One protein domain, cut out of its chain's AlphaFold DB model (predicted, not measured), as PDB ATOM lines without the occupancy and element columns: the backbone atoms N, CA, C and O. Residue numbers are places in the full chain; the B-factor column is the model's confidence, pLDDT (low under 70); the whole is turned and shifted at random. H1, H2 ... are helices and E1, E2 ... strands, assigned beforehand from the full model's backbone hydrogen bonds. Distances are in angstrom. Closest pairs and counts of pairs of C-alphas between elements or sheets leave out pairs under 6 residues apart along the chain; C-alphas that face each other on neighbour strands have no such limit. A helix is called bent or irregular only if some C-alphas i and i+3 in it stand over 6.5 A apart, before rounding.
ATOM      1  N   GLY A   3     142.323  60.989 103.395       94.69
ATOM      2  CA  GLY A   3     140.905  60.668 103.572       94.69
ATOM      3  C   GLY A   3     140.361  59.811 102.431       94.69
ATOM      4  O   GLY A   3     140.931  59.790 101.337       94.69
ATOM      5  N   LEU A   4     139.255  59.113 102.677       96.69
ATOM      6  CA  LEU A   4     138.514  58.369 101.659       96.69
ATOM      7  C   LEU A   4     137.043  58.784 101.676       96.69
ATOM      8  O   LEU A   4     136.385  58.678 102.704       96.69
ATOM      9  N   LEU A   5     136.533  59.191 100.520       97.00
ATOM     10  CA  LEU A   5     135.116  59.364 100.236       97.00
ATOM     11  C   LEU A   5     134.647  58.148  99.430       97.00
ATOM     12  O   LEU A   5     135.190  57.876  98.357       97.00
ATOM     13  N   LEU A   6     133.669  57.409  99.944       96.81
ATOM     14  CA  LEU A   6     133.124  56.204  99.327       96.81
ATOM     15  C   LEU A   6     131.636  56.395  99.022       96.81
ATOM     16  O   LEU A   6     130.814  56.400  99.936       96.81
ATOM     17  N   ALA A   7     131.295  56.541  97.744       95.62
ATOM     18  CA  ALA A   7     129.913  56.646  97.285       95.62
ATOM     19  C   ALA A   7     129.343  55.255  96.974       95.62
ATOM     20  O   ALA A   7     129.914  54.512  96.173       95.62
ATOM     21  N   CYS A   8     128.225  54.899  97.605       94.94
ATOM     22  CA  CYS A   8     127.573  53.598  97.437       94.94
ATOM     23  C   CYS A   8     126.337  53.637  96.537       94.94
ATOM     24  O   CYS A   8     126.042  52.624  95.907       94.94
ATOM     25  N   ALA A   9     125.637  54.774  96.479       90.56
ATOM     26  CA  ALA A   9     124.432  54.932  95.668       90.56
ATOM     27  C   ALA A   9     124.698  54.682  94.175       90.56
ATOM     28  O   ALA A   9     125.826  54.832  93.696       90.56
ATOM     29  N   ASP A  10     123.648  54.307  93.446       88.31
ATOM     30  CA  ASP A  10     123.715  54.098  92.001       88.31
ATOM     31  C   ASP A  10     124.199  55.386  91.298       88.31
ATOM     32  O   ASP A  10     123.661  56.460  91.580       88.31
ATOM     33  N   PRO A  11     125.213  55.328  90.410       83.75
ATOM     34  CA  PRO A  11     125.646  56.466  89.601       83.75
ATOM     35  C   PRO A  11     124.540  57.128  88.762       83.75
ATOM     36  O   PRO A  11     124.659  58.305  88.430       83.75
ATOM     37  N   GLU A  12     123.460  56.430  88.428       85.50
ATOM     38  CA  GLU A  12     122.349  57.006  87.655       85.50
ATOM     39  C   GLU A  12     121.278  57.652  88.544       85.50
ATOM     40  O   GLU A  12     120.409  58.383  88.066       85.50
ATOM     41  N   GLU A  13     121.356  57.455  89.860       87.06
ATOM     42  CA  GLU A  13     120.376  57.998  90.786       87.06
ATOM     43  C   GLU A  13     120.570  59.503  90.996       87.06
ATOM     44  O   GLU A  13     121.593  59.961  91.526       87.06
ATOM     45  N   LYS A  14     119.552  60.276  90.594       82.38
ATOM     46  CA  LYS A  14     119.558  61.746  90.639       82.38
ATOM     47  C   LYS A  14     119.709  62.301  92.054       82.38
ATOM     48  O   LYS A  14     120.448  63.260  92.243       82.38
ATOM     49  N   GLN A  15     119.092  61.660  93.054       83.56
ATOM     50  CA  GLN A  15     119.151  62.094  94.458       83.56
ATOM     51  C   GLN A  15     120.595  62.262  94.965       83.56
ATOM     52  O   GLN A  15     120.886  63.176  95.731       83.56
ATOM     53  N   PHE A  16     121.521  61.405  94.519       87.94
ATOM     54  CA  PHE A  16     122.924  61.442  94.944       87.94
ATOM     55  C   PHE A  16     123.854  62.113  93.932       87.94
ATOM     56  O   PHE A  16     125.052  62.216  94.202       87.94
ATOM     57  N   ALA A  17     123.349  62.588  92.788       84.31
ATOM     58  CA  ALA A  17     124.179  63.167  91.733       84.31
ATOM     59  C   ALA A  17     124.997  64.364  92.238       84.31
ATOM     60  O   ALA A  17     126.219  64.387  92.067       84.31
ATOM     61  N   GLY A  18     124.348  65.289  92.954       84.50
ATOM     62  CA  GLY A  18     125.012  66.431  93.583       84.50
ATOM     63  C   GLY A  18     126.077  66.026  94.597       84.50
ATOM     64  O   GLY A  18     127.216  66.489  94.530       84.50
ATOM     65  N   LEU A  19     125.742  65.086  95.486       89.81
ATOM     66  CA  LEU A  19     126.673  64.591  96.497       89.81
ATOM     67  C   LEU A  19     127.911  63.942  95.855       89.81
ATOM     68  O   LEU A  19     129.036  64.240  96.249       89.81
ATOM     69  N   ARG A  20     127.733  63.100  94.827       90.19
ATOM     70  CA  ARG A  20     128.846  62.450  94.108       90.19
ATOM     71  C   ARG A  20     129.712  63.447  93.341       90.19
ATOM     72  O   ARG A  20     130.938  63.288  93.315       90.19
ATOM     73  N   LEU A  21     129.104  64.457  92.709       89.12
ATOM     74  CA  LEU A  21     129.852  65.517  92.034       89.12
ATOM     75  C   LEU A  21     130.741  66.247  93.041       89.12
ATOM     76  O   LEU A  21     131.940  66.401  92.807       89.12
ATOM     77  N   LEU A  22     130.179  66.618  94.191       91.31
ATOM     78  CA  LEU A  22     130.904  67.323  95.236       91.31
ATOM     79  C   LEU A  22     132.013  66.462  95.859       91.31
ATOM     80  O   LEU A  22     133.131  66.942  96.022       91.31
ATOM     81  N   MET A  23     131.771  65.170  96.107       94.19
ATOM     82  CA  MET A  23     132.821  64.229  96.534       94.19
ATOM     83  C   MET A  23     133.967  64.144  95.514       94.19
ATOM     84  O   MET A  23     135.135  64.065  95.894       94.19
ATOM     85  N   SER A  24     133.652  64.182  94.216       93.00
ATOM     86  CA  SER A  24     134.663  64.171  93.152       93.00
ATOM     87  C   SER A  24     135.481  65.461  93.123       93.00
ATOM     88  O   SER A  24     136.704  65.388  93.015       93.00
ATOM     89  N   ARG A  25     134.830  66.622  93.273       91.69
ATOM     90  CA  ARG A  25     135.503  67.928  93.354       91.69
ATOM     91  C   ARG A  25     136.396  68.027  94.590       91.69
ATOM     92  O   ARG A  25     137.580  68.309  94.456       91.69
ATOM     93  N   LEU A  26     135.889  67.646  95.763       92.44
ATOM     94  CA  LEU A  26     136.669  67.579  97.004       92.44
ATOM     95  C   LEU A  26     137.944  66.739  96.850       92.44
ATOM     96  O   LEU A  26     139.007  67.144  97.308       92.44
ATOM     97  N   ALA A  27     137.864  65.575  96.201       93.38
ATOM     98  CA  ALA A  27     139.038  64.732  95.971       93.38
ATOM     99  C   ALA A  27     140.032  65.313  94.949       93.38
ATOM    100  O   ALA A  27     141.206  64.948  94.978       93.38
ATOM    101  N   ALA A  28     139.580  66.187  94.046       92.38
ATOM    102  CA  ALA A  28     140.447  66.897  93.109       92.38
ATOM    103  C   ALA A  28     141.127  68.115  93.760       92.38
ATOM    104  O   ALA A  28     142.287  68.396  93.465       92.38
ATOM    105  N   GLU A  29     140.417  68.813  94.648       90.75
ATOM    106  CA  GLU A  29     140.849  70.088  95.227       90.75
ATOM    107  C   GLU A  29     141.615  69.926  96.549       90.75
ATOM    108  O   GLU A  29     142.529  70.700  96.825       90.75
ATOM    109  N   LEU A  30     141.304  68.902  97.356       89.38
ATOM    110  CA  LEU A  30     141.932  68.686  98.661       89.38
ATOM    111  C   LEU A  30     143.030  67.606  98.599       89.38
ATOM    112  O   LEU A  30     142.734  66.415  98.432       89.38
ATOM    113  N   PRO A  31     144.313  67.963  98.814       88.75
ATOM    114  CA  PRO A  31     145.409  67.005  98.781       88.75
ATOM    115  C   PRO A  31     145.233  65.851  99.774       88.75
ATOM    116  O   PRO A  31     144.982  66.037 100.964       88.75
ATOM    117  N   GLY A  32     145.441  64.627  99.289       90.19
ATOM    118  CA  GLY A  32     145.360  63.420 100.112       90.19
ATOM    119  C   GLY A  32     143.940  62.900 100.336       90.19
ATOM    120  O   GLY A  32     143.780  61.922 101.069       90.19
ATOM    121  N   LEU A  33     142.929  63.496  99.704       93.50
ATOM    122  CA  LEU A  33     141.575  62.969  99.673       93.50
ATOM    123  C   LEU A  33     141.359  62.111  98.423       93.50
ATOM    124  O   LEU A  33     141.677  62.516  97.312       93.50
ATOM    125  N   ALA A  34     140.835  60.899  98.595       95.19
ATOM    126  CA  ALA A  34     140.476  60.027  97.485       95.19
ATOM    127  C   ALA A  34     138.961  59.848  97.419       95.19
ATOM    128  O   ALA A  34     138.339  59.561  98.436       95.19
ATOM    129  N   HIS A  35     138.390  59.922  96.219       95.69
ATOM    130  CA  HIS A  35     137.010  59.520  95.956       95.69
ATOM    131  C   HIS A  35     136.972  58.157  95.247       95.69
ATOM    132  O   HIS A  35     137.779  57.866  94.349       95.69
ATOM    133  N   ARG A  36     136.064  57.284  95.690       94.69
ATOM    134  CA  ARG A  36     135.798  55.966  95.111       94.69
ATOM    135  C   ARG A  36     134.302  55.686  95.100       94.69
ATOM    136  O   ARG A  36     133.591  56.022  96.037       94.69
ATOM    137  N   GLU A  37     133.872  54.968  94.076       93.75
ATOM    138  CA  GLU A  37     132.556  54.338  94.039       93.75
ATOM    139  C   GLU A  37     132.653  52.912  94.577       93.75
ATOM    140  O   GLU A  37     133.639  52.200  94.334       93.75
ATOM    141  N   TRP A  38     131.615  52.468  95.276       94.00
ATOM    142  CA  TRP A  38     131.472  51.078  95.663       94.00
ATOM    143  C   TRP A  38     131.199  50.201  94.438       94.00
ATOM    144  O   TRP A  38     130.306  50.460  93.634       94.00
ATOM    145  N   ARG A  39     131.975  49.123  94.295       91.25
ATOM    146  CA  ARG A  39     131.916  48.225  93.125       91.25
ATOM    147  C   ARG A  39     131.599  46.773  93.486       91.25
ATOM    148  O   ARG A  39     131.920  45.879  92.706       91.25
ATOM    149  N   GLY A  40     131.018  46.534  94.663       91.44
ATOM    150  CA  GLY A  40     130.630  45.189  95.110       91.44
ATOM    151  C   GLY A  40     131.797  44.286  95.522       91.44
ATOM    152  O   GLY A  40     131.639  43.072  95.594       91.44
ATOM    153  N   ARG A  41     132.992  44.844  95.754       92.19
ATOM    154  CA  ARG A  41     134.195  44.080  96.120       92.19
ATOM    155  C   ARG A  41     134.797  44.623  97.397       92.19
ATOM    156  O   ARG A  41     134.943  45.834  97.517       92.19
ATOM    157  N   THR A  42     135.211  43.725  98.290       95.00
ATOM    158  CA  THR A  42     135.860  44.099  99.549       95.00
ATOM    159  C   THR A  42     137.001  45.086  99.310       95.00
ATOM    160  O   THR A  42     137.924  44.812  98.541       95.00
ATOM    161  N   LEU A  43     136.943  46.221  99.998       95.25
ATOM    162  CA  LEU A  43     137.972  47.244  99.978       95.25
ATOM    163  C   LEU A  43     138.873  47.067 101.204       95.25
ATOM    164  O   LEU A  43     138.501  47.423 102.322       95.25
ATOM    165  N   ASP A  44     140.056  46.489 100.994       95.81
ATOM    166  CA  ASP A  44     141.043  46.290 102.057       95.81
ATOM    167  C   ASP A  44     142.056  47.440 102.102       95.81
ATOM    168  O   ASP A  44     142.972  47.538 101.279       95.81
ATOM    169  N   CYS A  45     141.883  48.314 103.093       95.81
ATOM    170  CA  CYS A  45     142.705  49.491 103.338       95.81
ATOM    171  C   CYS A  45     143.625  49.336 104.558       95.81
ATOM    172  O   CYS A  45     144.256  50.314 104.955       95.81
ATOM    173  N   ARG A  46     143.755  48.144 105.162       94.81
ATOM    174  CA  ARG A  46     144.515  47.957 106.421       94.81
ATOM    175  C   ARG A  46     145.980  48.394 106.337       94.81
ATOM    176  O   ARG A  46     146.558  48.833 107.324       94.81
ATOM    177  N   TRP A  47     146.572  48.309 105.150       92.81
ATOM    178  CA  TRP A  47     147.954  48.705 104.867       92.81
ATOM    179  C   TRP A  47     148.128  50.218 104.633       92.81
ATOM    180  O   TRP A  47     149.249  50.723 104.573       92.81
ATOM    181  N   ARG A  48     147.031  50.977 104.514       93.12
ATOM    182  CA  ARG A  48     147.034  52.430 104.299       93.12
ATOM    183  C   ARG A  48     147.151  53.168 105.630       93.12
ATOM    184  O   ARG A  48     146.243  53.879 106.029       93.12
ATOM    185  N   TRP A  49     148.289  53.057 106.306       90.00
ATOM    186  CA  TRP A  49     148.489  53.616 107.654       90.00
ATOM    187  C   TRP A  49     148.332  55.151 107.770       90.00
ATOM    188  O   TRP A  49     148.236  55.687 108.869       90.00
ATOM    189  N   ARG A  50     148.287  55.893 106.657       93.50
ATOM    190  CA  ARG A  50     147.985  57.337 106.660       93.50
ATOM    191  C   ARG A  50     146.493  57.652 106.526       93.50
ATOM    192  O   ARG A  50     146.140  58.825 106.658       93.50
ATOM    193  N   LEU A  51     145.654  56.651 106.247       95.25
ATOM    194  CA  LEU A  51     144.207  56.799 106.124       95.25
ATOM    195  C   LEU A  51     143.613  57.107 107.498       95.25
ATOM    196  O   LEU A  51     143.701  56.289 108.411       95.25
ATOM    197  N   GLY A  52     143.052  58.306 107.626       94.25
ATOM    198  CA  GLY A  52     142.352  58.765 108.819       94.25
ATOM    199  C   GLY A  52     140.842  58.694 108.598       94.25
ATOM    200  O   GLY A  52     140.240  57.659 108.873       94.25
ATOM    201  N   PRO A  53     140.208  59.765 108.102       95.56
ATOM    202  CA  PRO A  53     138.765  59.789 107.908       95.56
ATOM    203  C   PRO A  53     138.326  58.972 106.684       95.56
ATOM    204  O   PRO A  53     138.901  59.076 105.598       95.56
ATOM    205  N   VAL A  54     137.270  58.184 106.864       97.56
ATOM    206  CA  VAL A  54     136.556  57.453 105.816       97.56
ATOM    207  C   VAL A  54     135.086  57.834 105.894       97.56
ATOM    208  O   VAL A  54     134.429  57.557 106.890       97.56
ATOM    209  N   LEU A  55     134.576  58.466 104.846       98.06
ATOM    210  CA  LEU A  55     133.185  58.874 104.721       98.06
ATOM    211  C   LEU A  55     132.484  57.961 103.723       98.06
ATOM    212  O   LEU A  55     132.923  57.856 102.580       98.06
ATOM    213  N   VAL A  56     131.399  57.322 104.140       97.88
ATOM    214  CA  VAL A  56     130.550  56.488 103.286       97.88
ATOM    215  C   VAL A  56     129.229  57.210 103.066       97.88
ATOM    216  O   VAL A  56     128.615  57.640 104.039       97.88
ATOM    217  N   SER A  57     128.784  57.329 101.818       96.62
ATOM    218  CA  SER A  57     127.495  57.934 101.475       96.62
ATOM    219  C   SER A  57     126.616  57.005 100.644       96.62
ATOM    220  O   SER A  57     127.101  56.221  99.826       96.62
ATOM    221  N   GLY A  58     125.304  57.105 100.845       95.50
ATOM    222  CA  GLY A  58     124.302  56.394 100.058       95.50
ATOM    223  C   GLY A  58     123.071  56.025 100.881       95.50
ATOM    224  O   GLY A  58     122.863  56.522 101.988       95.50
ATOM    225  N   HIS A  59     122.285  55.093 100.355       95.25
ATOM    226  CA  HIS A  59     121.075  54.601 101.010       95.25
ATOM    227  C   HIS A  59     121.380  53.676 102.182       95.25
ATOM    228  O   HIS A  59     121.751  52.519 101.978       95.25
ATOM    229  N   GLY A  60     121.188  54.173 103.401       95.56
ATOM    230  CA  GLY A  60     121.152  53.346 104.606       95.56
ATOM    231  C   GLY A  60     119.817  52.609 104.767       95.56
ATOM    232  O   GLY A  60     118.818  52.959 104.147       95.56
ATOM    233  N   THR A  61     119.800  51.594 105.626       92.50
ATOM    234  CA  THR A  61     118.617  50.777 105.956       92.50
ATOM    235  C   THR A  61     118.481  50.656 107.474       92.50
ATOM    236  O   THR A  61     119.477  50.597 108.196       92.50
ATOM    237  N   ALA A  62     117.243  50.635 107.971       95.19
ATOM    238  CA  ALA A  62     116.954  50.493 109.396       95.19
ATOM    239  C   ALA A  62     117.220  49.070 109.912       95.19
ATOM    240  O   ALA A  62     117.484  48.878 111.100       95.19
ATOM    241  N   GLU A  63     117.132  48.084 109.021       95.62
ATOM    242  CA  GLU A  63     117.121  46.655 109.326       95.62
ATOM    243  C   GLU A  63     118.527  46.080 109.516       95.62
ATOM    244  O   GLU A  63     118.700  45.076 110.208       95.62
ATOM    245  N   ARG A  64     119.544  46.672 108.878       96.81
ATOM    246  CA  ARG A  64     120.918  46.159 108.921       96.81
ATOM    247  C   ARG A  64     121.962  47.236 108.655       96.81
ATOM    248  O   ARG A  64     121.702  48.235 107.998       96.81
ATOM    249  N   ALA A  65     123.188  46.971 109.097       98.00
ATOM    250  CA  ALA A  65     124.347  47.787 108.768       98.00
ATOM    251  C   ALA A  65     124.695  47.562 107.294       98.00
ATOM    252  O   ALA A  65     125.266  46.528 106.933       98.00
ATOM    253  N   ALA A  66     124.281  48.487 106.433       97.50
ATOM    254  CA  ALA A  66     124.543  48.421 105.009       97.50
ATOM    255  C   ALA A  66     124.276  49.761 104.325       97.50
ATOM    256  O   ALA A  66     123.408  50.526 104.740       97.50
ATOM    257  N   PHE A  67     124.970  49.970 103.210       96.81
ATOM    258  CA  PHE A  67     124.588  50.942 102.194       96.81
ATOM    259  C   PHE A  67     124.159  50.200 100.936       96.81
ATOM    260  O   PHE A  67     124.913  49.364 100.431       96.81
ATOM    261  N   HIS A  68     122.962  50.470 100.419       91.31
ATOM    262  CA  HIS A  68     122.544  49.928  99.129       91.31
ATOM    263  C   HIS A  68     123.379  50.537  98.003       91.31
ATOM    264  O   HIS A  68     123.722  51.718  98.032       91.31
ATOM    265  N   GLY A  69     123.714  49.702  97.024       80.94
ATOM    266  CA  GLY A  69     124.450  50.119  95.845       80.94
ATOM    267  C   GLY A  69     124.154  49.233  94.649       80.94
ATOM    268  O   GLY A  69     123.743  48.080  94.807       80.94
ATOM    269  N   LEU A  70     124.395  49.778  93.456       76.81
ATOM    270  CA  LEU A  70     124.069  49.154  92.168       76.81
ATOM    271  C   LEU A  70     124.659  47.743  92.025       76.81
ATOM    272  O   LEU A  70     124.008  46.822  91.543       76.81
ATOM    273  N   ARG A  71     125.907  47.550  92.469       82.00
ATOM    274  CA  ARG A  71     126.635  46.272  92.354       82.00
ATOM    275  C   ARG A  71     126.614  45.463  93.653       82.00
ATOM    276  O   ARG A  71     127.576  44.766  93.966       82.00
ATOM    277  N   GLY A  72     125.518  45.578  94.400       87.44
ATOM    278  CA  GLY A  72     125.324  44.965  95.710       87.44
ATOM    279  C   GLY A  72     125.632  45.924  96.858       87.44
ATOM    280  O   GLY A  72     126.408  46.868  96.716       87.44
ATOM    281  N   SER A  73     125.021  45.667  98.016       93.81
ATOM    282  CA  SER A  73     125.191  46.504  99.201       93.81
ATOM    283  C   SER A  73     126.626  46.470  99.727       93.81
ATOM    284  O   SER A  73     127.241  45.404  99.818       93.81
ATOM    285  N   LEU A  74     127.141  47.624 100.146       96.81
ATOM    286  CA  LEU A  74     128.299  47.671 101.030       96.81
ATOM    287  C   LEU A  74     127.840  47.261 102.430       96.81
ATOM    288  O   LEU A  74     126.976  47.906 103.013       96.81
ATOM    289  N   THR A  75     128.442  46.212 102.974       97.12
ATOM    290  CA  THR A  75     128.232  45.749 104.351       97.12
ATOM    291  C   THR A  75     129.520  45.932 105.162       97.12
ATOM    292  O   THR A  75     130.584  46.119 104.562       97.12
ATOM    293  N   PRO A  76     129.480  45.835 106.506       97.50
ATOM    294  CA  PRO A  76     130.661  45.992 107.351       97.50
ATOM    295  C   PRO A  76     131.879  45.171 106.911       97.50
ATOM    296  O   PRO A  76     132.979  45.705 106.836       97.50
ATOM    297  N   GLY A  77     131.697  43.901 106.530       95.50
ATOM    298  CA  GLY A  77     132.799  43.044 106.063       95.50
ATOM    299  C   GLY A  77     133.357  43.407 104.677       95.50
ATOM    300  O   GLY A  77     134.410  42.904 104.275       95.50
ATOM    301  N   GLY A  78     132.666  44.277 103.937       95.94
ATOM    302  CA  GLY A  78     133.088  44.803 102.641       95.94
ATOM    303  C   GLY A  78     134.140  45.909 102.735       95.94
ATOM    304  O   GLY A  78     134.704  46.282 101.709       95.94
ATOM    305  N   LEU A  79     134.450  46.412 103.930       96.88
ATOM    306  CA  LEU A  79     135.418  47.484 104.139       96.88
ATOM    307  C   LEU A  79     136.345  47.110 105.293       96.88
ATOM    308  O   LEU A  79     135.878  46.906 106.399       96.88
ATOM    309  N   ARG A  80     137.658  47.027 105.066       97.25
ATOM    310  CA  ARG A  80     138.638  46.760 106.136       97.25
ATOM    311  C   ARG A  80     139.534  47.969 106.319       97.25
ATOM    312  O   ARG A  80     140.215  48.370 105.374       97.25
ATOM    313  N   LEU A  81     139.551  48.540 107.518       97.69
ATOM    314  CA  LEU A  81     140.204  49.818 107.790       97.69
ATOM    315  C   LEU A  81     141.420  49.650 108.713       97.69
ATOM    316  O   LEU A  81     141.500  48.679 109.467       97.69
ATOM    317  N   PRO A  82     142.414  50.552 108.640       97.25
ATOM    318  CA  PRO A  82     143.489  50.582 109.622       97.25
ATOM    319  C   PRO A  82     142.951  51.083 110.972       97.25
ATOM    320  O   PRO A  82     142.024  51.887 111.012       97.25
ATOM    321  N   ARG A  83     143.546  50.627 112.082       95.88
ATOM    322  CA  ARG A  83     143.027  50.821 113.456       95.88
ATOM    323  C   ARG A  83     142.809  52.278 113.873       95.88
ATOM    324  O   ARG A  83     142.005  52.546 114.748       95.88
ATOM    325  N   GLN A  84     143.538  53.212 113.282       94.81
ATOM    326  CA  GLN A  84     143.468  54.646 113.558       94.81
ATOM    327  C   GLN A  84     142.417  55.381 112.717       94.81
ATOM    328  O   GLN A  84     142.226  56.583 112.904       94.81
ATOM    329  N   ALA A  85     141.785  54.705 111.753       96.88
ATOM    330  CA  ALA A  85     140.787  55.339 110.911       96.88
ATOM    331  C   ALA A  85     139.529  55.695 111.712       96.88
ATOM    332  O   ALA A  85     139.231  55.105 112.748       96.88
ATOM    333  N   ARG A  86     138.779  56.668 111.202       97.56
ATOM    334  CA  ARG A  86     137.457  57.045 111.709       97.56
ATOM    335  C   ARG A  86     136.457  56.893 110.579       97.56
ATOM    336  O   ARG A  86     136.723  57.352 109.470       97.56
ATOM    337  N   LEU A  87     135.346  56.229 110.854       98.62
ATOM    338  CA  LEU A  87     134.310  55.908 109.887       98.62
ATOM    339  C   LEU A  87     133.090  56.795 110.118       98.62
ATOM    340  O   LEU A  87     132.523  56.813 111.206       98.62
ATOM    341  N   TYR A  88     132.671  57.491 109.074       98.62
ATOM    342  CA  TYR A  88     131.536  58.400 109.071       98.62
ATOM    343  C   TYR A  88     130.511  57.904 108.054       98.62
ATOM    344  O   TYR A  88     130.848  57.644 106.899       98.62
ATOM    345  N   LEU A  89     129.264  57.746 108.485       98.56
ATOM    346  CA  LEU A  89     128.205  57.074 107.742       98.56
ATOM    347  C   LEU A  89     127.087  58.075 107.414       98.56
ATOM    348  O   LEU A  89     126.278  58.418 108.278       98.56
ATOM    349  N   LEU A  90     127.043  58.534 106.161       97.25
ATOM    350  CA  LEU A  90     126.017  59.426 105.607       97.25
ATOM    351  C   LEU A  90     124.893  58.618 104.964       97.25
ATOM    352  O   LEU A  90     124.773  58.550 103.740       97.25
ATOM    353  N   GLY A  91     124.098  57.972 105.808       96.44
ATOM    354  CA  GLY A  91     122.911  57.246 105.383       96.44
ATOM    355  C   GLY A  91     121.955  57.023 106.542       96.44
ATOM    356  O   GLY A  91     122.374  56.949 107.702       96.44
ATOM    357  N   CYS A  92     120.674  56.892 106.206       97.31
ATOM    358  CA  CYS A  92     119.600  56.699 107.169       97.31
ATOM    359  C   CYS A  92     119.905  55.545 108.136       97.31
ATOM    360  O   CYS A  92     120.331  54.456 107.729       97.31
ATOM    361  N   TYR A  93     119.654  55.786 109.420       98.25
ATOM    362  CA  TYR A  93     119.708  54.815 110.514       98.25
ATOM    363  C   TYR A  93     121.085  54.204 110.829       98.25
ATOM    364  O   TYR A  93     121.215  53.500 111.830       98.25
ATOM    365  N   GLN A  94     122.135  54.475 110.047       98.25
ATOM    366  CA  GLN A  94     123.442  53.817 110.196       98.25
ATOM    367  C   GLN A  94     124.199  54.195 111.485       98.25
ATOM    368  O   GLN A  94     125.219  53.587 111.804       98.25
ATOM    369  N   GLY A  95     123.700  55.177 112.238       97.75
ATOM    370  CA  GLY A  95     124.180  55.569 113.563       97.75
ATOM    371  C   GLY A  95     123.538  54.835 114.740       97.75
ATOM    372  O   GLY A  95     124.012  55.017 115.863       97.75
ATOM    373  N   ARG A  96     122.499  54.012 114.518       98.12
ATOM    374  CA  ARG A  96     121.877  53.206 115.584       98.12
ATOM    375  C   ARG A  96     122.915  52.324 116.267       98.12
ATOM    376  O   ARG A  96     123.809  51.794 115.606       98.12
ATOM    377  N   THR A  97     122.784  52.146 117.578       98.06
ATOM    378  CA  THR A  97     123.781  51.456 118.413       98.06
ATOM    379  C   THR A  97     124.157  50.080 117.863       98.06
ATOM    380  O   THR A  97     125.338  49.753 117.763       98.06
ATOM    381  N   GLU A  98     123.172  49.283 117.454       98.12
ATOM    382  CA  GLU A  98     123.365  47.922 116.949       98.12
ATOM    383  C   GLU A  98     124.078  47.929 115.590       98.12
ATOM    384  O   GLU A  98     124.983  47.128 115.347       98.12
ATOM    385  N   LEU A  99     123.713  48.871 114.715       98.44
ATOM    386  CA  LEU A  99     124.309  48.994 113.386       98.44
ATOM    387  C   LEU A  99     125.739  49.533 113.470       98.44
ATOM    388  O   LEU A  99     126.631  49.014 112.801       98.44
ATOM    389  N   ARG A 100     125.988  50.511 114.346       98.25
ATOM    390  CA  ARG A 100     127.325  51.041 114.630       98.25
ATOM    391  C   ARG A 100     128.260  49.951 115.150       98.25
ATOM    392  O   ARG A 100     129.394  49.854 114.685       98.25
ATOM    393  N   ARG A 101     127.777  49.094 116.056       98.62
ATOM    394  CA  ARG A 101     128.510  47.911 116.542       98.62
ATOM    395  C   ARG A 101     128.881  46.960 115.417       98.62
ATOM    396  O   ARG A 101     130.030  46.532 115.326       98.62
ATOM    397  N   ALA A 102     127.932  46.664 114.532       98.56
ATOM    398  CA  ALA A 102     128.187  45.818 113.373       98.56
ATOM    399  C   ALA A 102     129.230  46.441 112.427       98.56
ATOM    400  O   ALA A 102     130.133  45.737 111.970       98.56
ATOM    401  N   TRP A 103     129.153  47.752 112.175       98.56
ATOM    402  CA  TRP A 103     130.159  48.493 111.409       98.56
ATOM    403  C   TRP A 103     131.545  48.431 112.051       98.56
ATOM    404  O   TRP A 103     132.509  48.098 111.362       98.56
ATOM    405  N   ALA A 104     131.656  48.688 113.353       98.62
ATOM    406  CA  ALA A 104     132.919  48.615 114.084       98.62
ATOM    407  C   ALA A 104     133.547  47.215 113.971       98.62
ATOM    408  O   ALA A 104     134.670  47.068 113.478       98.62
ATOM    409  N   ALA A 105     132.770  46.174 114.288       98.31
ATOM    410  CA  ALA A 105     133.213  44.785 114.220       98.31
ATOM    411  C   ALA A 105     133.644  44.363 112.805       98.31
ATOM    412  O   ALA A 105     134.706  43.765 112.634       98.31
ATOM    413  N   GLY A 106     132.849  44.682 111.778       97.69
ATOM    414  CA  GLY A 106     133.152  44.273 110.405       97.69
ATOM    415  C   GLY A 106     134.322  45.032 109.778       97.69
ATOM    416  O   GLY A 106     135.063  44.449 108.985       97.69
ATOM    417  N   THR A 107     134.518  46.295 110.167       98.00
ATOM    418  CA  THR A 107     135.607  47.130 109.637       98.00
ATOM    419  C   THR A 107     136.925  46.996 110.392       98.00
ATOM    420  O   THR A 107     137.975  47.343 109.842       98.00
ATOM    421  N   GLY A 108     136.884  46.438 111.606       96.69
ATOM    422  CA  GLY A 108     138.037  46.292 112.494       96.69
ATOM    423  C   GLY A 108     138.359  47.555 113.298       96.69
ATOM    424  O   GLY A 108     139.510  47.731 113.702       96.69
ATOM    425  N   LEU A 109     137.370  48.428 113.492       98.06
ATOM    426  CA  LEU A 109     137.467  49.657 114.282       98.06
ATOM    427  C   LEU A 109     136.857  49.473 115.675       98.06
ATOM    428  O   LEU A 109     136.064  48.559 115.900       98.06
ATOM    429  N   ALA A 110     137.201  50.367 116.599       98.06
ATOM    430  CA  ALA A 110     136.483  50.514 117.858       98.06
ATOM    431  C   ALA A 110     135.146  51.258 117.645       98.06
ATOM    432  O   ALA A 110     134.996  52.023 116.686       98.06
ATOM    433  N   GLU A 111     134.154  51.026 118.511       97.75
ATOM    434  CA  GLU A 111     132.795  51.577 118.345       97.75
ATOM    435  C   GLU A 111     132.780  53.111 118.317       97.75
ATOM    436  O   GLU A 111     132.049  53.710 117.530       97.75
ATOM    437  N   GLU A 112     133.620  53.749 119.131       97.06
ATOM    438  CA  GLU A 112     133.772  55.202 119.232       97.06
ATOM    439  C   GLU A 112     134.339  55.848 117.960       97.06
ATOM    440  O   GLU A 112     134.203  57.054 117.754       97.06
ATOM    441  N   GLN A 113     134.955  55.051 117.085       98.12
ATOM    442  CA  GLN A 113     135.508  55.514 115.815       98.12
ATOM    443  C   GLN A 113     134.477  55.486 114.684       98.12
ATOM    444  O   GLN A 113     134.792  55.928 113.580       98.12
ATOM    445  N   VAL A 114     133.270  54.971 114.933       98.62
ATOM    446  CA  VAL A 114     132.194  54.882 113.945       98.62
ATOM    447  C   VAL A 114     131.096  55.883 114.292       98.62
ATOM    448  O   VAL A 114     130.548  55.881 115.390       98.62
ATOM    449  N   ARG A 115     130.736  56.753 113.351       98.44
ATOM    450  CA  ARG A 115     129.722  57.799 113.536       98.44
ATOM    451  C   ARG A 115     128.699  57.755 112.405       98.44
ATOM    452  O   ARG A 115     129.055  57.540 111.254       98.44
ATOM    453  N   GLY A 116     127.433  57.992 112.728       98.06
ATOM    454  CA  GLY A 116     126.317  58.025 111.781       98.06
ATOM    455  C   GLY A 116     125.078  58.641 112.426       98.06
ATOM    456  O   GLY A 116     125.106  58.971 113.611       98.06
ATOM    457  N   HIS A 117     123.993  58.783 111.670       98.19
ATOM    458  CA  HIS A 117     122.699  59.238 112.194       98.19
ATOM    459  C   HIS A 117     121.764  58.047 112.446       98.19
ATOM    460  O   HIS A 117     121.752  57.094 111.669       98.19
ATOM    461  N   ASP A 118     121.014  58.056 113.543       97.38
ATOM    462  CA  ASP A 118     120.177  56.937 113.999       97.38
ATOM    463  C   ASP A 118     118.733  56.959 113.457       97.38
ATOM    464  O   ASP A 118     118.021  55.956 113.581       97.38
ATOM    465  N   GLY A 119     118.335  58.055 112.805       97.31
ATOM    466  CA  GLY A 119     117.062  58.242 112.101       97.31
ATOM    467  C   GLY A 119     117.209  58.449 110.587       97.31
ATOM    468  O   GLY A 119     118.281  58.230 110.013       97.31
ATOM    469  N   GLU A 120     116.132  58.909 109.944       96.62
ATOM    470  CA  GLU A 120     116.176  59.385 108.555       96.62
ATOM    471  C   GLU A 120     117.177  60.533 108.395       96.62
ATOM    472  O   GLU A 120     117.444  61.278 109.337       96.62
ATOM    473  N   THR A 121     117.718  60.682 107.190       96.38
ATOM    474  CA  THR A 121     118.625  61.780 106.856       96.38
ATOM    475  C   THR A 121     118.228  62.432 105.547       96.38
ATOM    476  O   THR A 121     117.752  61.743 104.646       96.38
ATOM    477  N   GLU A 122     118.511  63.722 105.410       93.75
ATOM    478  CA  GLU A 122     118.353  64.444 104.158       93.75
ATOM    479  C   GLU A 122     119.688  64.562 103.404       93.75
ATOM    480  O   GLU A 122     120.741  64.941 103.934       93.75
ATOM    481  N   SER A 123     119.636  64.225 102.121       90.50
ATOM    482  CA  SER A 123     120.759  64.294 101.190       90.50
ATOM    483  C   SER A 123     121.276  65.728 101.027       90.50
ATOM    484  O   SER A 123     122.489  65.937 101.025       90.50
ATOM    485  N   ALA A 124     120.385  66.724 101.032       90.12
ATOM    486  CA  ALA A 124     120.746  68.143 100.991       90.12
ATOM    487  C   ALA A 124     121.647  68.563 102.167       90.12
ATOM    488  O   ALA A 124     122.611  69.310 101.993       90.12
ATOM    489  N   PHE A 125     121.398  68.035 103.368       95.00
ATOM    490  CA  PHE A 125     122.243  68.317 104.534       95.00
ATOM    491  C   PHE A 125     123.605  67.640 104.408       95.00
ATOM    492  O   PHE A 125     124.619  68.189 104.833       95.00
ATOM    493  N   SER A 126     123.648  66.460 103.789       95.31
ATOM    494  CA  SER A 126     124.907  65.783 103.464       95.31
ATOM    495  C   SER A 126     125.730  66.593 102.457       95.31
ATOM    496  O   SER A 126     126.947  66.682 102.598       95.31
ATOM    497  N   THR A 127     125.079  67.258 101.497       93.06
ATOM    498  CA  THR A 127     125.727  68.225 100.600       93.06
ATOM    499  C   THR A 127     126.294  69.414 101.377       93.06
ATOM    500  O   THR A 127     127.460  69.743 101.187       93.06
ATOM    501  N   CYS A 128     125.536  70.001 102.314       94.81
ATOM    502  CA  CYS A 128     126.032  71.093 103.167       94.81
ATOM    503  C   CYS A 128     127.284  70.679 103.958       94.81
ATOM    504  O   CYS A 128     128.278  71.400 103.970       94.81
ATOM    505  N   LEU A 129     127.285  69.481 104.553       96.81
ATOM    506  CA  LEU A 129     128.454  68.941 105.256       96.81
ATOM    507  C   LEU A 129     129.701  68.865 104.357       96.81
ATOM    508  O   LEU A 129     130.806  69.173 104.800       96.81
ATOM    509  N   LEU A 130     129.540  68.439 103.104       95.31
ATOM    510  CA  LEU A 130     130.651  68.368 102.157       95.31
ATOM    511  C   LEU A 130     131.136  69.752 101.705       95.31
ATOM    512  O   LEU A 130     132.327  69.906 101.449       95.31
ATOM    513  N   LEU A 131     130.258  70.753 101.631       95.12
ATOM    514  CA  LEU A 131     130.662  72.134 101.353       95.12
ATOM    515  C   LEU A 131     131.466  72.727 102.517       95.12
ATOM    516  O   LEU A 131     132.493  73.350 102.291       95.12
ATOM    517  N   HIS A 132     131.090  72.444 103.763       95.50
ATOM    518  CA  HIS A 132     131.912  72.822 104.921       95.50
ATOM    519  C   HIS A 132     133.289  72.147 104.911       95.50
ATOM    520  O   HIS A 132     134.298  72.751 105.274       95.50
ATOM    521  N   LEU A 133     133.364  70.892 104.450       93.56
ATOM    522  CA  LEU A 133     134.650  70.217 104.249       93.56
ATOM    523  C   LEU A 133     135.506  70.912 103.177       93.56
ATOM    524  O   LEU A 133     136.730  70.871 103.274       93.56
ATOM    525  N   LEU A 134     134.885  71.531 102.173       91.25
ATOM    526  CA  LEU A 134     135.585  72.318 101.163       91.25
ATOM    527  C   LEU A 134     136.156  73.614 101.760       91.25
ATOM    528  O   LEU A 134     137.329  73.901 101.537       91.25
ATOM    529  N   GLU A 135     135.353  74.355 102.531       92.06
ATOM    530  CA  GLU A 135     135.750  75.634 103.147       92.06
ATOM    531  C   GLU A 135     136.877  75.465 104.173       92.06
ATOM    532  O   GLU A 135     137.853  76.216 104.172       92.06
ATOM    533  N   GLU A 136     136.755  74.471 105.056       92.50
ATOM    534  CA  GLU A 136     137.575  74.400 106.275       92.50
ATOM    535  C   GLU A 136     138.459  73.150 106.362       92.50
ATOM    536  O   GLU A 136     139.328  73.028 107.235       92.50
ATOM    537  N   GLY A 137     138.270  72.198 105.450       89.62
ATOM    538  CA  GLY A 137     139.036  70.963 105.417       89.62
ATOM    539  C   GLY A 137     138.750  70.013 106.586       89.62
ATOM    540  O   GLY A 137     137.844  70.169 107.406       89.62
ATOM    541  N   TRP A 138     139.555  68.952 106.656       87.94
ATOM    542  CA  TRP A 138     139.376  67.868 107.627       87.94
ATOM    543  C   TRP A 138     139.412  68.258 109.112       87.94
ATOM    544  O   TRP A 138     138.708  67.593 109.875       87.94
ATOM    545  N   PRO A 139     140.203  69.250 109.567       88.75
ATOM    546  CA  PRO A 139     140.227  69.617 110.983       88.75
ATOM    547  C   PRO A 139     138.859  70.041 111.535       88.75
ATOM    548  O   PRO A 139     138.549  69.705 112.676       88.75
ATOM    549  N   ALA A 140     138.024  70.705 110.728       91.81
ATOM    550  CA  ALA A 140     136.685  71.146 111.126       91.81
ATOM    551  C   ALA A 140     135.604  70.061 110.958       91.81
ATOM    552  O   ALA A 140     134.514  70.157 111.529       91.81
ATOM    553  N   PHE A 141     135.899  68.991 110.210       92.75
ATOM    554  CA  PHE A 141     134.905  68.003 109.788       92.75
ATOM    555  C   PHE A 141     134.146  67.344 110.944       92.75
ATOM    556  O   PHE A 141     132.953  67.096 110.824       92.75
ATOM    557  N   ASP A 142     134.795  67.064 112.078       94.44
ATOM    558  CA  ASP A 142     134.111  66.452 113.225       94.44
ATOM    559  C   ASP A 142     133.034  67.353 113.835       94.44
ATOM    560  O   ASP A 142     131.994  66.848 114.280       94.44
ATOM    561  N   GLY A 143     133.287  68.665 113.857       96.31
ATOM    562  CA  GLY A 143     132.326  69.672 114.299       96.31
ATOM    563  C   GLY A 143     131.142  69.724 113.343       96.31
ATOM    564  O   GLY A 143     129.994  69.574 113.767       96.31
ATOM    565  N   TRP A 144     131.421  69.789 112.042       97.50
ATOM    566  CA  TRP A 144     130.378  69.809 111.023       97.50
ATOM    567  C   TRP A 144     129.595  68.507 110.909       97.50
ATOM    568  O   TRP A 144     128.388  68.545 110.695       97.50
ATOM    569  N   PHE A 145     130.217  67.352 111.142       98.06
ATOM    570  CA  PHE A 145     129.501  66.079 111.204       98.06
ATOM    571  C   PHE A 145     128.530  66.053 112.391       98.06
ATOM    572  O   PHE A 145     127.408  65.569 112.265       98.06
ATOM    573  N   THR A 146     128.922  66.625 113.534       97.62
ATOM    574  CA  THR A 146     128.018  66.809 114.681       97.62
ATOM    575  C   THR A 146     126.861  67.745 114.327       97.62
ATOM    576  O   THR A 146     125.711  67.442 114.641       97.62
ATOM    577  N   ALA A 147     127.138  68.848 113.625       98.00
ATOM    578  CA  ALA A 147     126.100  69.752 113.139       98.00
ATOM    579  C   ALA A 147     125.150  69.058 112.150       98.00
ATOM    580  O   ALA A 147     123.940  69.225 112.266       98.00
ATOM    581  N   TRP A 148     125.669  68.221 111.246       98.31
ATOM    582  CA  TRP A 148     124.873  67.397 110.335       98.31
ATOM    583  C   TRP A 148     123.958  66.433 111.096       98.31
ATOM    584  O   TRP A 148     122.765  66.379 110.802       98.31
ATOM    585  N   GLN A 149     124.469  65.715 112.104       98.12
ATOM    586  CA  GLN A 149     123.643  64.837 112.945       98.12
ATOM    587  C   GLN A 149     122.520  65.634 113.625       98.12
ATOM    588  O   GLN A 149     121.363  65.228 113.576       98.12
ATOM    589  N   ARG A 150     122.854  66.796 114.198       97.94
ATOM    590  CA  ARG A 150     121.895  67.678 114.869       97.94
ATOM    591  C   ARG A 150     120.812  68.193 113.920       97.94
ATOM    592  O   ARG A 150     119.638  68.102 114.249       97.94
ATOM    593  N   CYS A 151     121.188  68.683 112.738       97.44
ATOM    594  CA  CYS A 151     120.229  69.198 111.759       97.44
ATOM    595  C   CYS A 151     119.267  68.104 111.287       97.44
ATOM    596  O   CYS A 151     118.074  68.355 111.176       97.44
ATOM    597  N   ASN A 152     119.758  66.885 111.034       97.94
ATOM    598  CA  ASN A 152     118.880  65.777 110.650       97.94
ATOM    599  C   ASN A 152     117.900  65.403 111.769       97.94
ATOM    600  O   ASN A 152     116.730  65.172 111.483       97.94
ATOM    601  N   ALA A 153     118.348  65.391 113.026       97.31
ATOM    602  CA  ALA A 153     117.488  65.077 114.161       97.31
ATOM    603  C   ALA A 153     116.417  66.157 114.396       97.31
ATOM    604  O   ALA A 153     115.234  65.844 114.525       97.31
ATOM    605  N   GLU A 154     116.816  67.429 114.423       97.25
ATOM    606  CA  GLU A 154     115.928  68.549 114.759       97.25
ATOM    607  C   GLU A 154     114.972  68.915 113.611       97.25
ATOM    608  O   GLU A 154     113.847  69.355 113.855       97.25
ATOM    609  N   LEU A 155     115.367  68.676 112.356       96.75
ATOM    610  CA  LEU A 155     114.559  68.997 111.174       96.75
ATOM    611  C   LEU A 155     113.832  67.793 110.569       96.75
ATOM    612  O   LEU A 155     113.184  67.953 109.535       96.75
ATOM    613  N   ALA A 156     113.874  66.616 111.201       96.56
ATOM    614  CA  ALA A 156     113.234  65.401 110.685       96.56
ATOM    615  C   ALA A 156     111.745  65.604 110.342       96.56
ATOM    616  O   ALA A 156     111.274  65.167 109.292       96.56
ATOM    617  N   SER A 157     111.006  66.334 111.183       96.00
ATOM    618  CA  SER A 157     109.589  66.655 110.951       96.00
ATOM    619  C   SER A 157     109.347  67.564 109.739       96.00
ATOM    620  O   SER A 157     108.231  67.609 109.225       96.00
ATOM    621  N   HIS A 158     110.380  68.256 109.256       95.38
ATOM    622  CA  HIS A 158     110.326  69.166 108.113       95.38
ATOM    623  C   HIS A 158     110.793  68.506 106.808       95.38
ATOM    624  O   HIS A 158     110.670  69.119 105.748       95.38
ATOM    625  N   PHE A 159     111.285  67.260 106.838       95.25
ATOM    626  CA  PHE A 159     111.724  66.554 105.629       95.25
ATOM    627  C   PHE A 159     110.664  66.516 104.519       95.25
ATOM    628  O   PHE A 159     111.035  66.766 103.374       95.25
ATOM    629  N   PRO A 160     109.357  66.292 104.786       95.44
ATOM    630  CA  PRO A 160     108.341  66.366 103.736       95.44
ATOM    631  C   PRO A 160     108.297  67.732 103.039       95.44
ATOM    632  O   PRO A 160     108.237  67.790 101.814       95.44
ATOM    633  N   THR A 161     108.393  68.824 103.800       94.62
ATOM    634  CA  THR A 161     108.422  70.192 103.264       94.62
ATOM    635  C   THR A 161     109.682  70.449 102.441       94.62
ATOM    636  O   THR A 161     109.596  71.007 101.353       94.62
ATOM    637  N   LEU A 162     110.846  70.006 102.922       92.94
ATOM    638  CA  LEU A 162     112.112  70.161 102.198       92.94
ATOM    639  C   LEU A 162     112.107  69.368 100.884       92.94
ATOM    640  O   LEU A 162     112.487  69.892  99.840       92.94
ATOM    641  N   ARG A 163     111.625  68.122 100.911       92.94
ATOM    642  CA  ARG A 163     111.498  67.273  99.717       92.94
ATOM    643  C   ARG A 163     110.501  67.862  98.712       92.94
ATOM    644  O   ARG A 163     110.767  67.815  97.514       92.94
ATOM    645  N   ALA A 164     109.401  68.455  99.185       94.12
ATOM    646  CA  ALA A 164     108.452  69.171  98.333       94.12
ATOM    647  C   ALA A 164     109.111  70.375  97.643       94.12
ATOM    648  O   ALA A 164     109.036  70.479  96.425       94.12
ATOM    649  N   ALA A 165     109.860  71.201  98.381       93.00
ATOM    650  CA  ALA A 165     110.593  72.331  97.808       93.00
ATOM    651  C   ALA A 165     111.582  71.913  96.705       93.00
ATOM    652  O   ALA A 165     111.674  72.570  95.666       93.00
ATOM    653  N   TYR A 166     112.289  70.794  96.896       90.44
ATOM    654  CA  TYR A 166     113.146  70.213  95.859       90.44
ATOM    655  C   TYR A 166     112.352  69.758  94.633       90.44
ATOM    656  O   TYR A 166     112.767  70.031  93.509       90.44
ATOM    657  N   SER A 167     111.217  69.088  94.834       91.44
ATOM    658  CA  SER A 167     110.347  68.654  93.737       91.44
ATOM    659  C   SER A 167     109.802  69.843  92.940       91.44
ATOM    660  O   SER A 167     109.879  69.844  91.713       91.44
ATOM    661  N   ASP A 168     109.309  70.874  93.628       94.25
ATOM    662  CA  ASP A 168     108.740  72.086  93.024       94.25
ATOM    663  C   ASP A 168     109.796  72.902  92.263       94.25
ATOM    664  O   ASP A 168     109.488  73.581  91.284       94.25
ATOM    665  N   SER A 169     111.059  72.780  92.673       90.81
ATOM    666  CA  SER A 169     112.214  73.414  92.028       90.81
ATOM    667  C   SER A 169     112.857  72.544  90.943       90.81
ATOM    668  O   SER A 169     113.975  72.824  90.517       90.81
ATOM    669  N   ALA A 170     112.198  71.458  90.519       88.94
ATOM    670  CA  ALA A 170     112.727  70.490  89.555       88.94
ATOM    671  C   ALA A 170     114.118  69.929  89.928       88.94
ATOM    672  O   ALA A 170     114.907  69.577  89.057       88.94
ATOM    673  N   GLY A 171     114.417  69.834  91.226       85.38
ATOM    674  CA  GLY A 171     115.700  69.366  91.742       85.38
ATOM    675  C   GLY A 171     116.772  70.446  91.909       85.38
ATOM    676  O   GLY A 171     117.847  70.121  92.408       85.38
ATOM    677  N   ASP A 172     116.504  71.712  91.563       88.38
ATOM    678  CA  ASP A 172     117.461  72.806  91.760       88.38
ATOM    679  C   ASP A 172     117.660  73.093  93.265       88.38
ATOM    680  O   ASP A 172     116.727  73.539  93.943       88.38
ATOM    681  N   PRO A 173     118.869  72.861  93.816       87.75
ATOM    682  CA  PRO A 173     119.134  73.032  95.241       87.75
ATOM    683  C   PRO A 173     119.097  74.491  95.708       87.75
ATOM    684  O   PRO A 173     118.767  74.736  96.868       87.75
ATOM    685  N   LEU A 174     119.438  75.454  94.846       89.38
ATOM    686  CA  LEU A 174     119.451  76.872  95.204       89.38
ATOM    687  C   LEU A 174     118.025  77.417  95.251       89.38
ATOM    688  O   LEU A 174     117.659  78.070  96.224       89.38
ATOM    689  N   LEU A 175     117.196  77.087  94.256       90.62
ATOM    690  CA  LEU A 175     115.776  77.453  94.265       90.62
ATOM    691  C   LEU A 175     115.022  76.781  95.420       90.62
ATOM    692  O   LEU A 175     114.266  77.448  96.134       90.62
ATOM    693  N   ALA A 176     115.289  75.493  95.667       90.94
ATOM    694  CA  ALA A 176     114.698  74.771  96.788       90.94
ATOM    695  C   ALA A 176     115.056  75.443  98.119       90.94
ATOM    696  O   ALA A 176     114.166  75.714  98.926       90.94
ATOM    697  N   TRP A 177     116.332  75.785  98.326       89.56
ATOM    698  CA  TRP A 177     116.779  76.497  99.520       89.56
ATOM    699  C   TRP A 177     116.105  77.864  99.682       89.56
ATOM    700  O   TRP A 177     115.591  78.171 100.758       89.56
ATOM    701  N   GLU A 178     116.048  78.673  98.623       90.69
ATOM    702  CA  GLU A 178     115.416  79.997  98.647       90.69
ATOM    703  C   GLU A 178     113.940  79.943  99.071       90.69
ATOM    704  O   GLU A 178     113.481  80.815  99.813       90.69
ATOM    705  N   SER A 179     113.215  78.890  98.682       91.50
ATOM    706  CA  SER A 179     111.808  78.708  99.064       91.50
ATOM    707  C   SER A 179     111.594  78.357 100.543       91.50
ATOM    708  O   SER A 179     110.535  78.655 101.096       91.50
ATOM    709  N   VAL A 180     112.593  77.761 101.210       91.06
ATOM    710  CA  VAL A 180     112.466  77.272 102.596       91.06
ATOM    711  C   VAL A 180     113.315  78.042 103.604       91.06
ATOM    712  O   VAL A 180     113.046  77.951 104.798       91.06
ATOM    713  N   ARG A 181     114.298  78.848 103.178       87.38
ATOM    714  CA  ARG A 181     115.249  79.548 104.073       87.38
ATOM    715  C   ARG A 181     114.601  80.476 105.110       87.38
ATOM    716  O   ARG A 181     115.243  80.843 106.091       87.38
ATOM    717  N   GLY A 182     113.355  80.893 104.870       88.38
ATOM    718  CA  GLY A 182     112.561  81.723 105.780       88.38
ATOM    719  C   GLY A 182     111.848  80.945 106.892       88.38
ATOM    720  O   GLY A 182     111.248  81.566 107.765       88.38
ATOM    721  N   LEU A 183     111.890  79.608 106.878       90.44
ATOM    722  CA  LEU A 183     111.276  78.781 107.914       90.44
ATOM    723  C   LEU A 183     111.977  79.015 109.266       90.44
ATOM    724  O   LEU A 183     113.183  78.773 109.363       90.44
ATOM    725  N   PRO A 184     111.246  79.391 110.337       92.69
ATOM    726  CA  PRO A 184     111.840  79.634 111.655       92.69
ATOM    727  C   PRO A 184     112.627  78.441 112.208       92.69
ATOM    728  O   PRO A 184     113.620  78.624 112.905       92.69
ATOM    729  N   ALA A 185     112.220  77.217 111.856       92.19
ATOM    730  CA  ALA A 185     112.905  75.991 112.254       92.19
ATOM    731  C   ALA A 185     114.343  75.888 111.711       92.19
ATOM    732  O   ALA A 185     115.166  75.207 112.311       92.19
ATOM    733  N   LEU A 186     114.670  76.566 110.603       91.62
ATOM    734  CA  LEU A 186     116.016  76.548 110.021       91.62
ATOM    735  C   LEU A 186     116.956  77.582 110.656       91.62
ATOM    736  O   LEU A 186     118.171  77.458 110.505       91.62
ATOM    737  N   GLU A 187     116.424  78.579 111.372       93.25
ATOM    738  CA  GLU A 187     117.207  79.662 111.988       93.25
ATOM    739  C   GLU A 187     118.366  79.146 112.860       93.25
ATOM    740  O   GLU A 187     119.502  79.574 112.637       93.25
ATOM    741  N   PRO A 188     118.155  78.176 113.779       95.44
ATOM    742  CA  PRO A 188     119.223  77.666 114.646       95.44
ATOM    743  C   PRO A 188     120.339  76.935 113.885       95.44
ATOM    744  O   PRO A 188     121.408  76.661 114.435       95.44
ATOM    745  N   HIS A 189     120.094  76.596 112.619       95.12
ATOM    746  CA  HIS A 189     120.988  75.829 111.761       95.12
ATOM    747  C   HIS A 189     121.545  76.645 110.597       95.12
ATOM    748  O   HIS A 189     122.218  76.083 109.735       95.12
ATOM    749  N   ARG A 190     121.300  77.962 110.561       91.75
ATOM    750  CA  ARG A 190     121.711  78.833 109.452       91.75
ATOM    751  C   ARG A 190     123.190  78.780 109.124       91.75
ATOM    752  O   ARG A 190     123.534  78.866 107.955       91.75
ATOM    753  N   ASP A 191     124.049  78.631 110.121       93.31
ATOM    754  CA  ASP A 191     125.488  78.529 109.888       93.31
ATOM    755  C   ASP A 191     125.840  77.255 109.098       93.31
ATOM    756  O   ASP A 191     126.505  77.300 108.061       93.31
ATOM    757  N   PHE A 192     125.262  76.122 109.517       96.00
ATOM    758  CA  PHE A 192     125.437  74.845 108.837       96.00
ATOM    759  C   PHE A 192     124.794  74.837 107.442       96.00
ATOM    760  O   PHE A 192     125.427  74.424 106.476       96.00
ATOM    761  N   LEU A 193     123.547  75.289 107.324       93.44
ATOM    762  CA  LEU A 193     122.777  75.206 106.079       93.44
ATOM    763  C   LEU A 193     123.122  76.324 105.082       93.44
ATOM    764  O   LEU A 193     123.035  76.139 103.871       93.44
ATOM    765  N   GLY A 194     123.550  77.486 105.578       90.19
ATOM    766  CA  GLY A 194     123.851  78.671 104.777       90.19
ATOM    767  C   GLY A 194     125.105  78.546 103.913       90.19
ATOM    768  O   GLY A 194     125.297  79.365 103.018       90.19
ATOM    769  N   VAL A 195     125.925  77.510 104.118       93.00
ATOM    770  CA  VAL A 195     127.101  77.223 103.283       93.00
ATOM    771  C   VAL A 195     126.747  77.065 101.802       93.00
ATOM    772  O   VAL A 195     127.513  77.480 100.938       93.00
ATOM    773  N   GLY A 196     125.544  76.569 101.488       88.62
ATOM    774  CA  GLY A 196     125.076  76.464 100.105       88.62
ATOM    775  C   GLY A 196     124.990  77.813  99.384       88.62
ATOM    776  O   GLY A 196     125.272  77.891  98.193       88.62
ATOM    777  N   LEU A 197     124.677  78.892 100.110       86.25
ATOM    778  CA  LEU A 197     124.639  80.252  99.563       86.25
ATOM    779  C   LEU A 197     126.024  80.885  99.423       86.25
ATOM    780  O   LEU A 197     126.185  81.822  98.644       86.25
ATOM    781  N   ARG A 198     127.013  80.400 100.179       89.81
ATOM    782  CA  ARG A 198     128.410  80.834 100.051       89.81
ATOM    783  C   ARG A 198     129.124  80.136  98.894       89.81
ATOM    784  O   ARG A 198     130.049  80.716  98.336       89.81
ATOM    785  N   HIS A 199     128.636  78.953  98.510       89.31
ATOM    786  CA  HIS A 199     129.181  78.102  97.450       89.31
ATOM    787  C   HIS A 199     128.168  77.712  96.355       89.31
ATOM    788  O   HIS A 199     128.011  76.522  96.038       89.31
ATOM    789  N   PRO A 200     127.467  78.679  95.731       89.75
ATOM    790  CA  PRO A 200     126.480  78.385  94.693       89.75
ATOM    791  C   PRO A 200     127.091  77.708  93.452       89.75
ATOM    792  O   PRO A 200     126.416  76.936  92.769       89.75
ATOM    793  N   GLU A 201     128.375  77.920  93.165       89.31
ATOM    794  CA  GLU A 201     129.123  77.321  92.051       89.31
ATOM    795  C   GLU A 201     129.285  75.792  92.148       89.31
ATOM    796  O   GLU A 201     129.568  75.116  91.150       89.31
ATOM    797  N   TYR A 202     129.090  75.225  93.342       86.81
ATOM    798  CA  TYR A 202     129.070  73.778  93.577       86.81
ATOM    799  C   TYR A 202     127.658  73.187  93.537       86.81
ATOM    800  O   TYR A 202     127.511  71.966  93.490       86.81
ATOM    801  N   LEU A 203     126.639  74.047  93.527       86.31
ATOM    802  CA  LEU A 203     125.227  73.678  93.524       86.31
ATOM    803  C   LEU A 203     124.534  73.946  92.179       86.31
ATOM    804  O   LEU A 203     123.516  73.331  91.871       86.31
TER     805      LEU A 203
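This is residues 3 to 203 of the 207 residues of an uncharacterized protein of Spirochaetes bacterium GWB1_66_5 (UniProt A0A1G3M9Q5). A five-stranded parallel sheet stands between helices, with H1 and H4a over one face and H2 over the other, where residues 64 to 80 of a long link also lie. H3 sits between H1 and H4a; H6 and H7 pack on it, while H4 turns sharply and its arm H4b lies with H5 beyond the strands' C-terminal ends. The printed part has 201 residues, with seven named helices and five named strands in the order E1 H1 E2 E3 E4 H2 E5 H3 H4 H5 H6 H7; the sheet's order is E2 E1 E3 E4 E5. The class is mixed, and the whole is compact, with a radius of gyration of the C-alphas of 16.1 A and spans of 47 by 36 by 31 A.

The sheet runs E2, residues 33 to 37, E1, 3 to 7, E3, 51 to 57, E4, 86 to 90, and E5, 114 to 116. Within hydrogen-bond range are N 5 and O 34 at 2.8 A, N 4 and O 53 at 2.9 A, N 54 and O 86 at 2.8 A, and N 89 and O 115 at 2.8 A. H1, residues 14 to 29, lies over E2 and E1 at a height of 9.1 A over the sheet. H2, residues 97 to 107, is on the opposite face, over E5; their closest C-alphas, of Arg 100 and Val 114, are 6.2 A apart. E1, H1, E2 and E4, H2, E5 are strand-helix-strand units, parallel neighbour strands joined through a helix, with right-handed crossovers. H4, residues 138 to 168, was assigned as one helix by its hydrogen bonds but is bent, C-alphas 154 and 157 being 7.6 A apart; its arms H4a, 138 to 154, and H4b, 157 to 168, are about perpendicular at 79 degrees. H4a is on the same face as H1 and on the opposite face from H2; the arrangement is one of three layers, helices on both faces of the sheet, with H1 and H4a on one face and H2 on the other. The hub is H3, residues 123 to 136, which touches H1 at a shallow tilt of 11 degrees, the same way, closest at the C-alphas of Leu 19 and Thr 127, 5.6 A. H3 and H4a form a helical hairpin, closest at the C-alphas of Leu 133 and Phe 141, 6.0 A. H3 also touches H6, residues 184 to 193, and H7, 195 to 198, closest at the C-alphas of Cys 128 and Leu 193, 6.0 A, and of Cys 128 and Val 195, 6.2 A. H4b touches H5, residues 173 to 180, closest at the C-alphas of Ala 165 and Ala 176, 4.9 A. Every O i to N i+4 pair is within hydrogen-bond range in H2, H3 and H5, against 10 of 12 in H1, 11 of 13 in H4a, 7 of 8 in H4b and 2 of 6 in H6, which has 4 of 7 O i to N i+3 pairs; H7 is too short for an O i to N i+4 pair.

E1 begins at C-alpha 3, (140.905, 60.668, 103.572), and H7 ends at C-alpha 198, (128.410, 80.834, 100.051). From first to last C-alpha, H4a measures 24.5 A, H1 23.3 A, H3 20.3 A, H4b 18.8 A and E3 17.4 A.

The C-alphas farthest apart, of Trp 47 and Gly 182, are 48.4 A apart. The printed part has no cut; the links E2 to E3 and E3 to E4 are long, with 13 and 28 residues. Mean pLDDT of the printed part is 93.7, and no printed residue is under 70.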